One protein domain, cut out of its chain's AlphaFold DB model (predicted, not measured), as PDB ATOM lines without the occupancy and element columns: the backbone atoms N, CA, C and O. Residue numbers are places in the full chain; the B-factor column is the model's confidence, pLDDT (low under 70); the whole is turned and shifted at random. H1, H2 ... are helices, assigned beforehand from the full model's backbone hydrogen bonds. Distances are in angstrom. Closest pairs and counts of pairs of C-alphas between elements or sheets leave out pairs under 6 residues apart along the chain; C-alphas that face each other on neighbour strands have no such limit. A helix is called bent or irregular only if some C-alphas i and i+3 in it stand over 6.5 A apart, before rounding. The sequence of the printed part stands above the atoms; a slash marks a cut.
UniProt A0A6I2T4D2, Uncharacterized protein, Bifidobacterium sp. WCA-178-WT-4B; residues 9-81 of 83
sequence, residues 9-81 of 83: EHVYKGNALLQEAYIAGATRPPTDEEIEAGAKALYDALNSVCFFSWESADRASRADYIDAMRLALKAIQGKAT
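This is residues 9 to 81 of the 83 residues of an uncharacterized protein of Bifidobacterium sp. WCA-178-WT-4B (UniProt A0A6I2T4D2). Two long helices, H4 and H3, cross steeply, and from them H2 reaches away as an arm, with little H1 at its far end. The whole is loose and elongated, with a radius of gyration of the C-alphas of 15.8 A and spans of 45 by 25 by 19 A. The class is all helix: 73 residues are printed, with H1, H2, H3 and H4 in chain order and no named strand.

H4, residues 59 to 79, touches H3, residues 32 to 50, with residues 62 to 70 alone meeting 35 to 43. The closest C-alphas, of Ala 39 and Tyr 65, are 5.1 A apart. They run opposite ways at a steep tilt of 67 degrees, only just short of about perpendicular. H3 has a kink of 33 degrees near residue 44 and is irregular, C-alphas 46 and 49 being 7.4 A apart. H2, residues 16 to 27, is apart from H3, and only just from H4, at 8.3 A. H1, residues 9 to 12, is close to H2 but not clearly touching; the closest C-alphas, of Tyr 12 and Gln 19, are 6.3 A apart. Every O i to N i+4 pair is within hydrogen-bond range in H2 and H4, 13 of 15 in H3; H1 is too short for one.

H4 measures 30.6 A, from C-alpha 59 at (-31.308, -6.733, -6.872) to C-alpha 79 at (-1.766, -9.901, -14.240). H3 measures 26.4 A, H2 16.4 A and H1 5.6 A.

The farthest C-alphas, of Gly 14 and Asp 58, are 46.2 A apart. The printed part has no cut and no long link. The model's pLDDT is under 70 at residues 9 to 17, 19 to 20, 49 to 51 and 78 to 81.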
ATOM      1  N   GLU A   9      -3.768  -9.291 -35.274       47.81
ATOM      2  CA  GLU A   9      -2.623  -8.634 -35.930       47.81
ATOM      3  C   GLU A   9      -2.851  -8.316 -37.417       47.81
ATOM      4  O   GLU A   9      -2.291  -7.349 -37.932       47.81
ATOM      5  N   HIS A  10      -3.679  -9.096 -38.116       47.41
ATOM      6  CA  HIS A  10      -3.913  -8.905 -39.547       47.41
ATOM      7  C   HIS A  10      -4.955  -7.821 -39.880       47.41
ATOM      8  O   HIS A  10      -5.000  -7.355 -41.014       47.41
ATOM      9  N   VAL A  11      -5.769  -7.391 -38.906       51.97
ATOM     10  CA  VAL A  11      -6.765  -6.315 -39.087       51.97
ATOM     11  C   VAL A  11      -6.178  -4.946 -38.716       51.97
ATOM     12  O   VAL A  11      -6.535  -3.940 -39.323       51.97
ATOM     13  N   TYR A  12      -5.229  -4.894 -37.773       51.31
ATOM     14  CA  TYR A  12      -4.697  -3.633 -37.232       51.31
ATOM     15  C   TYR A  12      -3.485  -3.052 -37.974       51.31
ATOM     16  O   TYR A  12      -3.187  -1.871 -37.805       51.31
ATOM     17  N   LYS A  13      -2.804  -3.824 -38.833       49.97
ATOM     18  CA  LYS A  13      -1.545  -3.412 -39.497       49.97
ATOM     19  C   LYS A  13      -1.643  -2.208 -40.455       49.97
ATOM     20  O   LYS A  13      -0.622  -1.809 -41.005       49.97
ATOM     21  N   GLY A  14      -2.823  -1.619 -40.658       55.16
ATOM     22  CA  GLY A  14      -3.020  -0.488 -41.571       55.16
ATOM     23  C   GLY A  14      -3.249   0.880 -40.923       55.16
ATOM     24  O   GLY A  14      -3.167   1.880 -41.627       55.16
ATOM     25  N   ASN A  15      -3.565   0.965 -39.625       62.69
ATOM     26  CA  ASN A  15      -3.967   2.241 -39.023       62.69
ATOM     27  C   ASN A  15      -3.516   2.341 -37.559       62.69
ATOM     28  O   ASN A  15      -4.221   1.904 -36.650       62.69
ATOM     29  N   ALA A  16      -2.335   2.929 -37.345       61.62
ATOM     30  CA  ALA A  16      -1.734   3.129 -36.023       61.62
ATOM     31  C   ALA A  16      -2.700   3.799 -35.026       61.62
ATOM     32  O   ALA A  16      -2.745   3.403 -33.867       61.62
ATOM     33  N   LEU A  17      -3.565   4.705 -35.498       62.97
ATOM     34  CA  LEU A  17      -4.568   5.381 -34.667       62.97
ATOM     35  C   LEU A  17      -5.614   4.418 -34.082       62.97
ATOM     36  O   LEU A  17      -6.075   4.614 -32.961       62.97
ATOM     37  N   LEU A  18      -5.985   3.359 -34.812       70.75
ATOM     38  CA  LEU A  18      -6.908   2.335 -34.302       70.75
ATOM     39  C   LEU A  18      -6.236   1.441 -33.261       70.75
ATOM     40  O   LEU A  18      -6.882   1.033 -32.299       70.75
ATOM     41  N   GLN A  19      -4.947   1.151 -33.438       67.75
ATOM     42  CA  GLN A  19      -4.178   0.387 -32.461       67.75
ATOM     43  C   GLN A  19      -3.981   1.187 -31.167       67.75
ATOM     44  O   GLN A  19      -4.198   0.654 -30.082       67.75
ATOM     45  N   GLU A  20      -3.631   2.470 -31.274       68.19
ATOM     46  CA  GLU A  20      -3.496   3.368 -30.125       68.19
ATOM     47  C   GLU A  20      -4.826   3.539 -29.386       68.19
ATOM     48  O   GLU A  20      -4.864   3.404 -28.165       68.19
ATOM     49  N   ALA A  21      -5.933   3.738 -30.108       71.00
ATOM     50  CA  ALA A  21      -7.265   3.823 -29.509       71.00
ATOM     51  C   ALA A  21      -7.691   2.512 -28.824       71.00
ATOM     52  O   ALA A  21      -8.303   2.549 -27.757       71.00
ATOM     53  N   TYR A  22      -7.341   1.355 -29.396       70.88
ATOM     54  CA  TYR A  22      -7.608   0.049 -28.789       70.88
ATOM     55  C   TYR A  22      -6.818  -0.148 -27.488       70.88
ATOM     56  O   TYR A  22      -7.392  -0.540 -26.473       70.88
ATOM     57  N   ILE A  23      -5.520   0.174 -27.488       73.06
ATOM     58  CA  ILE A  23      -4.669   0.081 -26.293       73.06
ATOM     59  C   ILE A  23      -5.134   1.082 -25.228       73.06
ATOM     60  O   ILE A  23      -5.265   0.716 -24.061       73.06
ATOM     61  N   ALA A  24      -5.451   2.320 -25.613       72.44
ATOM     62  CA  ALA A  24      -6.006   3.324 -24.708       72.44
ATOM     63  C   ALA A  24      -7.344   2.863 -24.102       72.44
ATOM     64  O   ALA A  24      -7.581   3.029 -22.907       72.44
ATOM     65  N   GLY A  25      -8.196   2.218 -24.904       71.06
ATOM     66  CA  GLY A  25      -9.447   1.618 -24.445       71.06
ATOM     67  C   GLY A  25      -9.248   0.445 -23.479       71.06
ATOM     68  O   GLY A  25      -9.998   0.322 -22.519       71.06
ATOM     69  N   ALA A  26      -8.229  -0.390 -23.692       70.69
ATOM     70  CA  ALA A  26      -7.932  -1.536 -22.830       70.69
ATOM     71  C   ALA A  26      -7.239  -1.153 -21.510       70.69
ATOM     72  O   ALA A  26      -7.330  -1.885 -20.526       70.69
ATOM     73  N   THR A  27      -6.524  -0.027 -21.495       71.19
ATOM     74  CA  THR A  27      -5.734   0.436 -20.340       71.19
ATOM     75  C   THR A  27      -6.487   1.419 -19.451       71.19
ATOM     76  O   THR A  27      -6.123   1.584 -18.285       71.19
ATOM     77  N   ARG A  28      -7.550   2.058 -19.955       80.81
ATOM     78  CA  ARG A  28      -8.404   2.909 -19.121       80.81
ATOM     79  C   ARG A  28      -9.208   2.077 -18.113       80.81
ATOM     80  O   ARG A  28      -9.543   0.923 -18.385       80.81
ATOM     81  N   PRO A  29      -9.579   2.664 -16.964       80.69
ATOM     82  CA  PRO A  29     -10.559   2.046 -16.090       80.69
ATOM     83  C   PRO A  29     -11.883   1.811 -16.851       80.69
ATOM     84  O   PRO A  29     -12.314   2.678 -17.626       80.69
ATOM     85  N   PRO A  30     -12.515   0.643 -16.659       83.88
ATOM     86  CA  PRO A  30     -13.822   0.348 -17.233       83.88
ATOM     87  C   PRO A  30     -14.892   1.237 -16.590       83.88
ATOM     88  O   PRO A  30     -14.797   1.571 -15.406       83.88
ATOM     89  N   THR A  31     -15.902   1.632 -17.366       89.44
ATOM     90  CA  THR A  31     -17.045   2.397 -16.845       89.44
ATOM     91  C   THR A  31     -18.033   1.479 -16.125       89.44
ATOM     92  O   THR A  31     -18.034   0.266 -16.338       89.44
ATOM     93  N   ASP A  32     -18.914   2.042 -15.294       89.38
ATOM     94  CA  ASP A  32     -19.965   1.252 -14.637       89.38
ATOM     95  C   ASP A  32     -20.889   0.552 -15.649       89.38
ATOM     96  O   ASP A  32     -21.257  -0.599 -15.436       89.38
ATOM     97  N   GLU A  33     -21.188   1.186 -16.789       91.38
ATOM     98  CA  GLU A  33     -21.977   0.573 -17.870       91.38
ATOM     99  C   GLU A  33     -21.280  -0.656 -18.475       91.38
ATOM    100  O   GLU A  33     -21.924  -1.664 -18.756       91.38
ATOM    101  N   GLU A  34     -19.956  -0.605 -18.650       89.12
ATOM    102  CA  GLU A  34     -19.174  -1.738 -19.162       89.12
ATOM    103  C   GLU A  34     -19.093  -2.877 -18.145       89.12
ATOM    104  O   GLU A  34     -19.163  -4.053 -18.515       89.12
ATOM    105  N   ILE A  35     -18.985  -2.536 -16.860       91.62
ATOM    106  CA  ILE A  35     -19.016  -3.503 -15.761       91.62
ATOM    107  C   ILE A  35     -20.388  -4.186 -15.711       91.62
ATOM    108  O   ILE A  35     -20.450  -5.412 -15.625       91.62
ATOM    109  N   GLU A  36     -21.481  -3.425 -15.810       91.44
ATOM    110  CA  GLU A  36     -22.841  -3.968 -15.814       91.44
ATOM    111  C   GLU A  36     -23.103  -4.831 -17.054       91.44
ATOM    112  O   GLU A  36     -23.650  -5.929 -16.937       91.44
ATOM    113  N   ALA A  37     -22.649  -4.403 -18.235       91.69
ATOM    114  CA  ALA A  37     -22.749  -5.198 -19.455       91.69
ATOM    115  C   ALA A  37     -21.977  -6.524 -19.339       91.69
ATOM    116  O   ALA A  37     -22.486  -7.575 -19.738       91.69
ATOM    117  N   GLY A  38     -20.777  -6.500 -18.748       90.75
ATOM    118  CA  GLY A  38     -20.006  -7.705 -18.449       90.75
ATOM    119  C   GLY A  38     -20.715  -8.620 -17.447       90.75
ATOM    120  O   GLY A  38     -20.764  -9.834 -17.646       90.75
ATOM    121  N   ALA A  39     -21.318  -8.043 -16.406       91.38
ATOM    122  CA  ALA A  39     -22.040  -8.781 -15.372       91.38
ATOM    123  C   ALA A  39     -23.286  -9.459 -15.945       91.38
ATOM    124  O   ALA A  39     -23.520 -10.642 -15.693       91.38
ATOM    125  N   LYS A  40     -24.023  -8.740 -16.796       91.31
ATOM    126  CA  LYS A  40     -25.145  -9.276 -17.562       91.31
ATOM    127  C   LYS A  40     -24.712 -10.432 -18.458       91.31
ATOM    128  O   LYS A  40     -25.340 -11.483 -18.428       91.31
ATOM    129  N   ALA A  41     -23.633 -10.267 -19.223       89.44
ATOM    130  CA  ALA A  41     -23.134 -11.323 -20.100       89.44
ATOM    131  C   ALA A  41     -22.726 -12.581 -19.314       89.44
ATOM    132  O   ALA A  41     -23.020 -13.696 -19.741       89.44
ATOM    133  N   LEU A  42     -22.096 -12.410 -18.146       88.12
ATOM    134  CA  LEU A  42     -21.747 -13.512 -17.248       88.12
ATOM    135  C   LEU A  42     -22.994 -14.205 -16.681       88.12
ATOM    136  O   LEU A  42     -23.059 -15.434 -16.661       88.12
ATOM    137  N   TYR A  43     -23.986 -13.429 -16.244       87.75
ATOM    138  CA  TYR A  43     -25.257 -13.956 -15.762       87.75
ATOM    139  C   TYR A  43     -25.974 -14.759 -16.840       87.75
ATOM    140  O   TYR A  43     -26.342 -15.904 -16.585       87.75
ATOM    141  N   ASP A  44     -26.128 -14.193 -18.036       85.75
ATOM    142  CA  ASP A  44     -26.799 -14.852 -19.152       85.75
ATOM    143  C   ASP A  44     -26.035 -16.120 -19.566       85.75
ATOM    144  O   ASP A  44     -26.655 -17.151 -19.800       85.75
ATOM    145  N   ALA A  45     -24.697 -16.111 -19.581       84.62
ATOM    146  CA  ALA A  45     -23.902 -17.299 -19.901       84.62
ATOM    147  C   ALA A  45     -24.097 -18.442 -18.889       84.62
ATOM    148  O   ALA A  45     -24.198 -19.603 -19.288       84.62
ATOM    149  N   LEU A  46     -24.168 -18.126 -17.592       83.88
ATOM    150  CA  LEU A  46     -24.332 -19.123 -16.530       83.88
ATOM    151  C   LEU A  46     -25.786 -19.584 -16.362       83.88
ATOM    152  O   LEU A  46     -26.024 -20.739 -16.016       83.88
ATOM    153  N   ASN A  47     -26.753 -18.709 -16.641       80.69
ATOM    154  CA  ASN A  47     -28.183 -18.970 -16.453       80.69
ATOM    155  C   ASN A  47     -28.938 -19.260 -17.758       80.69
ATOM    156  O   ASN A  47     -30.144 -19.502 -17.711       80.69
ATOM    157  N   SER A  48     -28.248 -19.318 -18.902       70.44
ATOM    158  CA  SER A  48     -28.820 -19.664 -20.216       70.44
ATOM    159  C   SER A  48     -29.626 -20.971 -20.183       70.44
ATOM    160  O   SER A  48     -30.645 -21.110 -20.855       70.44
ATOM    161  N   VAL A  49     -29.223 -21.914 -19.327       67.94
ATOM    162  CA  VAL A  49     -29.887 -23.218 -19.164       67.94
ATOM    163  C   VAL A  49     -31.146 -23.151 -18.288       67.94
ATOM    164  O   VAL A  49     -31.973 -24.059 -18.318       67.94
ATOM    165  N   CYS A  50     -31.303 -22.088 -17.497       65.62
ATOM    166  CA  CYS A  50     -32.327 -21.979 -16.460       65.62
ATOM    167  C   CYS A  50     -33.488 -21.036 -16.828       65.62
ATOM    168  O   CYS A  50     -34.345 -20.798 -15.984       65.62
ATOM    169  N   PHE A  51     -33.546 -20.516 -18.062       64.12
ATOM    170  CA  PHE A  51     -34.570 -19.566 -18.546       64.12
ATOM    171  C   PHE A  51     -34.709 -18.268 -17.726       64.12
ATOM    172  O   PHE A  51     -35.653 -17.504 -17.934       64.12
ATOM    173  N   PHE A  52     -33.777 -17.980 -16.817       71.00
ATOM    174  CA  PHE A  52     -33.757 -16.718 -16.087       71.00
ATOM    175  C   PHE A  52     -33.017 -15.669 -16.906       71.00
ATOM    176  O   PHE A  52     -31.884 -15.890 -17.327       71.00
ATOM    177  N   SER A  53     -33.652 -14.518 -17.120       76.88
ATOM    178  CA  SER A  53     -33.021 -13.373 -17.765       76.88
ATOM    179  C   SER A  53     -32.390 -12.466 -16.716       76.88
ATOM    180  O   SER A  53     -32.819 -12.428 -15.562       76.88
ATOM    181  N   TRP A  54     -31.390 -11.685 -17.116       81.50
ATOM    182  CA  TRP A  54     -30.864 -10.603 -16.276       81.50
ATOM    183  C   TRP A  54     -31.969  -9.692 -15.719       81.50
ATOM    184  O   TRP A  54     -31.917  -9.247 -14.571       81.50
ATOM    185  N   GLU A  55     -33.012  -9.449 -16.518       84.69
ATOM    186  CA  GLU A  55     -34.137  -8.605 -16.126       84.69
ATOM    187  C   GLU A  55     -34.980  -9.207 -14.997       84.69
ATOM    188  O   GLU A  55     -35.521  -8.454 -14.189       84.69
ATOM    189  N   SER A  56     -35.036 -10.537 -14.880       81.06
ATOM    190  CA  SER A  56     -35.743 -11.219 -13.792       81.06
ATOM    191  C   SER A  56     -34.883 -11.489 -12.555       81.06
ATOM    192  O   SER A  56     -35.418 -11.933 -11.539       81.06
ATOM    193  N   ALA A  57     -33.579 -11.202 -12.607       80.81
ATOM    194  CA  ALA A  57     -32.697 -11.322 -11.454       80.81
ATOM    195  C   ALA A  57     -33.062 -10.298 -10.366       80.81
ATOM    196  O   ALA A  57     -33.246  -9.111 -10.658       80.81
ATOM    197  N   ASP A  58     -33.119 -10.748  -9.110       85.31
ATOM    198  CA  ASP A  58     -33.292  -9.854  -7.963       85.31
ATOM    199  C   ASP A  58     -32.098  -8.889  -7.816       85.31
ATOM    200  O   ASP A  58     -30.984  -9.152  -8.288       85.31
ATOM    201  N   ARG A  59     -32.326  -7.759  -7.132       77.25
ATOM    202  CA  ARG A  59     -31.308  -6.733  -6.872       77.25
ATOM    203  C   ARG A  59     -30.050  -7.315  -6.217       77.25
ATOM    204  O   ARG A  59     -28.958  -6.893  -6.596       77.25
ATOM    205  N   ALA A  60     -30.187  -8.243  -5.267       77.69
ATOM    206  CA  ALA A  60     -29.040  -8.857  -4.600       77.69
ATOM    207  C   ALA A  60     -28.189  -9.661  -5.593       77.69
ATOM    208  O   ALA A  60     -26.985  -9.445  -5.685       77.69
ATOM    209  N   SER A  61     -28.830 -10.484  -6.429       81.56
ATOM    210  CA  SER A  61     -28.127 -11.243  -7.465       81.56
ATOM    211  C   SER A  61     -27.410 -10.324  -8.451       81.56
ATOM    212  O   SER A  61     -26.239 -10.540  -8.733       81.56
ATOM    213  N   ARG A  62     -28.039  -9.249  -8.942       85.50
ATOM    214  CA  ARG A  62     -27.344  -8.322  -9.859       85.50
ATOM    215  C   ARG A  62     -26.106  -7.685  -9.228       85.50
ATOM    216  O   ARG A  62     -25.084  -7.572  -9.901       85.50
ATOM    217  N   ALA A  63     -26.189  -7.301  -7.954       88.44
ATOM    218  CA  ALA A  63     -25.057  -6.737  -7.229       88.44
ATOM    219  C   ALA A  63     -23.887  -7.730  -7.142       88.44
ATOM    220  O   ALA A  63     -22.757  -7.348  -7.437       88.44
ATOM    221  N   ASP A  64     -24.163  -9.004  -6.849       89.25
ATOM    222  CA  ASP A  64     -23.133 -10.045  -6.760       89.25
ATOM    223  C   ASP A  64     -22.393 -10.248  -8.091       89.25
ATOM    224  O   ASP A  64     -21.165 -10.351  -8.122       89.25
ATOM    225  N   TYR A  65     -23.116 -10.250  -9.216       89.38
ATOM    226  CA  TYR A  65     -22.503 -10.382 -10.544       89.38
ATOM    227  C   TYR A  65     -21.685  -9.144 -10.942       89.38
ATOM    228  O   TYR A  65     -20.639  -9.277 -11.583       89.38
ATOM    229  N   ILE A  66     -22.118  -7.944 -10.544       90.69
ATOM    230  CA  ILE A  66     -21.360  -6.698 -10.749       90.69
ATOM    231  C   ILE A  66     -20.058  -6.721  -9.941       90.69
ATOM    232  O   ILE A  66     -18.993  -6.402 -10.477       90.69
ATOM    233  N   ASP A  67     -20.108  -7.142  -8.678       92.12
ATOM    234  CA  ASP A  67     -18.918  -7.245  -7.828       92.12
ATOM    235  C   ASP A  67     -17.948  -8.324  -8.333       92.12
ATOM    236  O   ASP A  67     -16.738  -8.086  -8.429       92.12
ATOM    237  N   ALA A  68     -18.474  -9.471  -8.777       91.00
ATOM    238  CA  ALA A  68     -17.681 -10.517  -9.419       91.00
ATOM    239  C   ALA A  68     -16.948  -9.996 -10.666       91.00
ATOM    240  O   ALA A  68     -15.762 -10.285 -10.848       91.00
ATOM    241  N   MET A  69     -17.606  -9.175 -11.493       92.31
ATOM    242  CA  MET A  69     -16.953  -8.565 -12.653       92.31
ATOM    243  C   MET A  69     -15.880  -7.554 -12.272       92.31
ATOM    244  O   MET A  69     -14.806  -7.568 -12.877       92.31
ATOM    245  N   ARG A  70     -16.105  -6.718 -11.254       89.88
ATOM    246  CA  ARG A  70     -15.067  -5.804 -10.741       89.88
ATOM    247  C   ARG A  70     -13.832  -6.573 -10.277       89.88
ATOM    248  O   ARG A  70     -12.706  -6.180 -10.588       89.88
ATOM    249  N   LEU A  71     -14.031  -7.691  -9.582       89.81
ATOM    250  CA  LEU A  71     -12.945  -8.549  -9.118       89.81
ATOM    251  C   LEU A  71     -12.203  -9.220 -10.283       89.81
ATOM    252  O   LEU A  71     -10.970  -9.222 -10.301       89.81
ATOM    253  N   ALA A  72     -12.931  -9.725 -11.282       88.44
ATOM    254  CA  ALA A  72     -12.343 -10.304 -12.488       88.44
ATOM    255  C   ALA A  72     -11.510  -9.275 -13.271       88.44
ATOM    256  O   ALA A  72     -10.370  -9.557 -13.639       88.44
ATOM    257  N   LEU A  73     -12.037  -8.061 -13.463       86.25
ATOM    258  CA  LEU A  73     -11.338  -6.963 -14.137       86.25
ATOM    259  C   LEU A  73     -10.058  -6.573 -13.390       86.25
ATOM    260  O   LEU A  73      -8.998  -6.471 -14.007       86.25
ATOM    261  N   LYS A  74     -10.120  -6.461 -12.057       84.31
ATOM    262  CA  LYS A  74      -8.941  -6.195 -11.220       84.31
ATOM    263  C   LYS A  74      -7.888  -7.299 -11.335       84.31
ATOM    264  O   LYS A  74      -6.702  -6.997 -11.411       84.31
ATOM    265  N   ALA A  75      -8.297  -8.567 -11.366       82.69
ATOM    266  CA  ALA A  75      -7.374  -9.692 -11.510       82.69
ATOM    267  C   ALA A  75      -6.694  -9.719 -12.890       82.69
ATOM    268  O   ALA A  75      -5.501 -10.000 -12.984       82.69
ATOM    269  N   ILE A  76      -7.432  -9.400 -13.957       80.88
ATOM    270  CA  ILE A  76      -6.896  -9.326 -15.324       80.88
ATOM    271  C   ILE A  76      -5.912  -8.154 -15.457       80.88
ATOM    272  O   ILE A  76      -4.831  -8.331 -16.012       80.88
ATOM    273  N   GLN A  77      -6.242  -6.986 -14.897       71.62
ATOM    274  CA  GLN A  77      -5.351  -5.820 -14.882       71.62
ATOM    275  C   GLN A  77      -4.112  -6.038 -13.997       71.62
ATOM    276  O   GLN A  77      -3.011  -5.644 -14.372       71.62
ATOM    277  N   GLY A  78      -4.261  -6.723 -12.857       61.62
ATOM    278  CA  GLY A  78      -3.145  -7.095 -11.983       61.62
ATOM    279  C   GLY A  78      -2.137  -8.014 -12.679       61.62
ATOM    280  O   GLY A  78      -0.941  -7.745 -12.648       61.62
ATOM    281  N   LYS A  79      -2.621  -9.016 -13.427       54.84
ATOM    282  CA  LYS A  79      -1.766  -9.901 -14.240       54.84
ATOM    283  C   LYS A  79      -1.067  -9.203 -15.409       54.84
ATOM    284  O   LYS A  79      -0.088  -9.734 -15.910       54.84
ATOM    285  N   ALA A  80      -1.559  -8.047 -15.851       51.44
ATOM    286  CA  ALA A  80      -0.879  -7.223 -16.849       51.44
ATOM    287  C   ALA A  80       0.241  -6.349 -16.247       51.44
ATOM    288  O   ALA A  80       0.972  -5.715 -16.999       51.44
ATOM    289  N   THR A  81       0.356  -6.292 -14.913       46.47
ATOM    290  CA  THR A  81       1.320  -5.444 -14.186       46.47
ATOM    291  C   THR A  81       2.426  -6.257 -13.492       46.47
ATOM    292  O   THR A  81       3.459  -5.696 -13.140       46.47
TER     293      THR A  81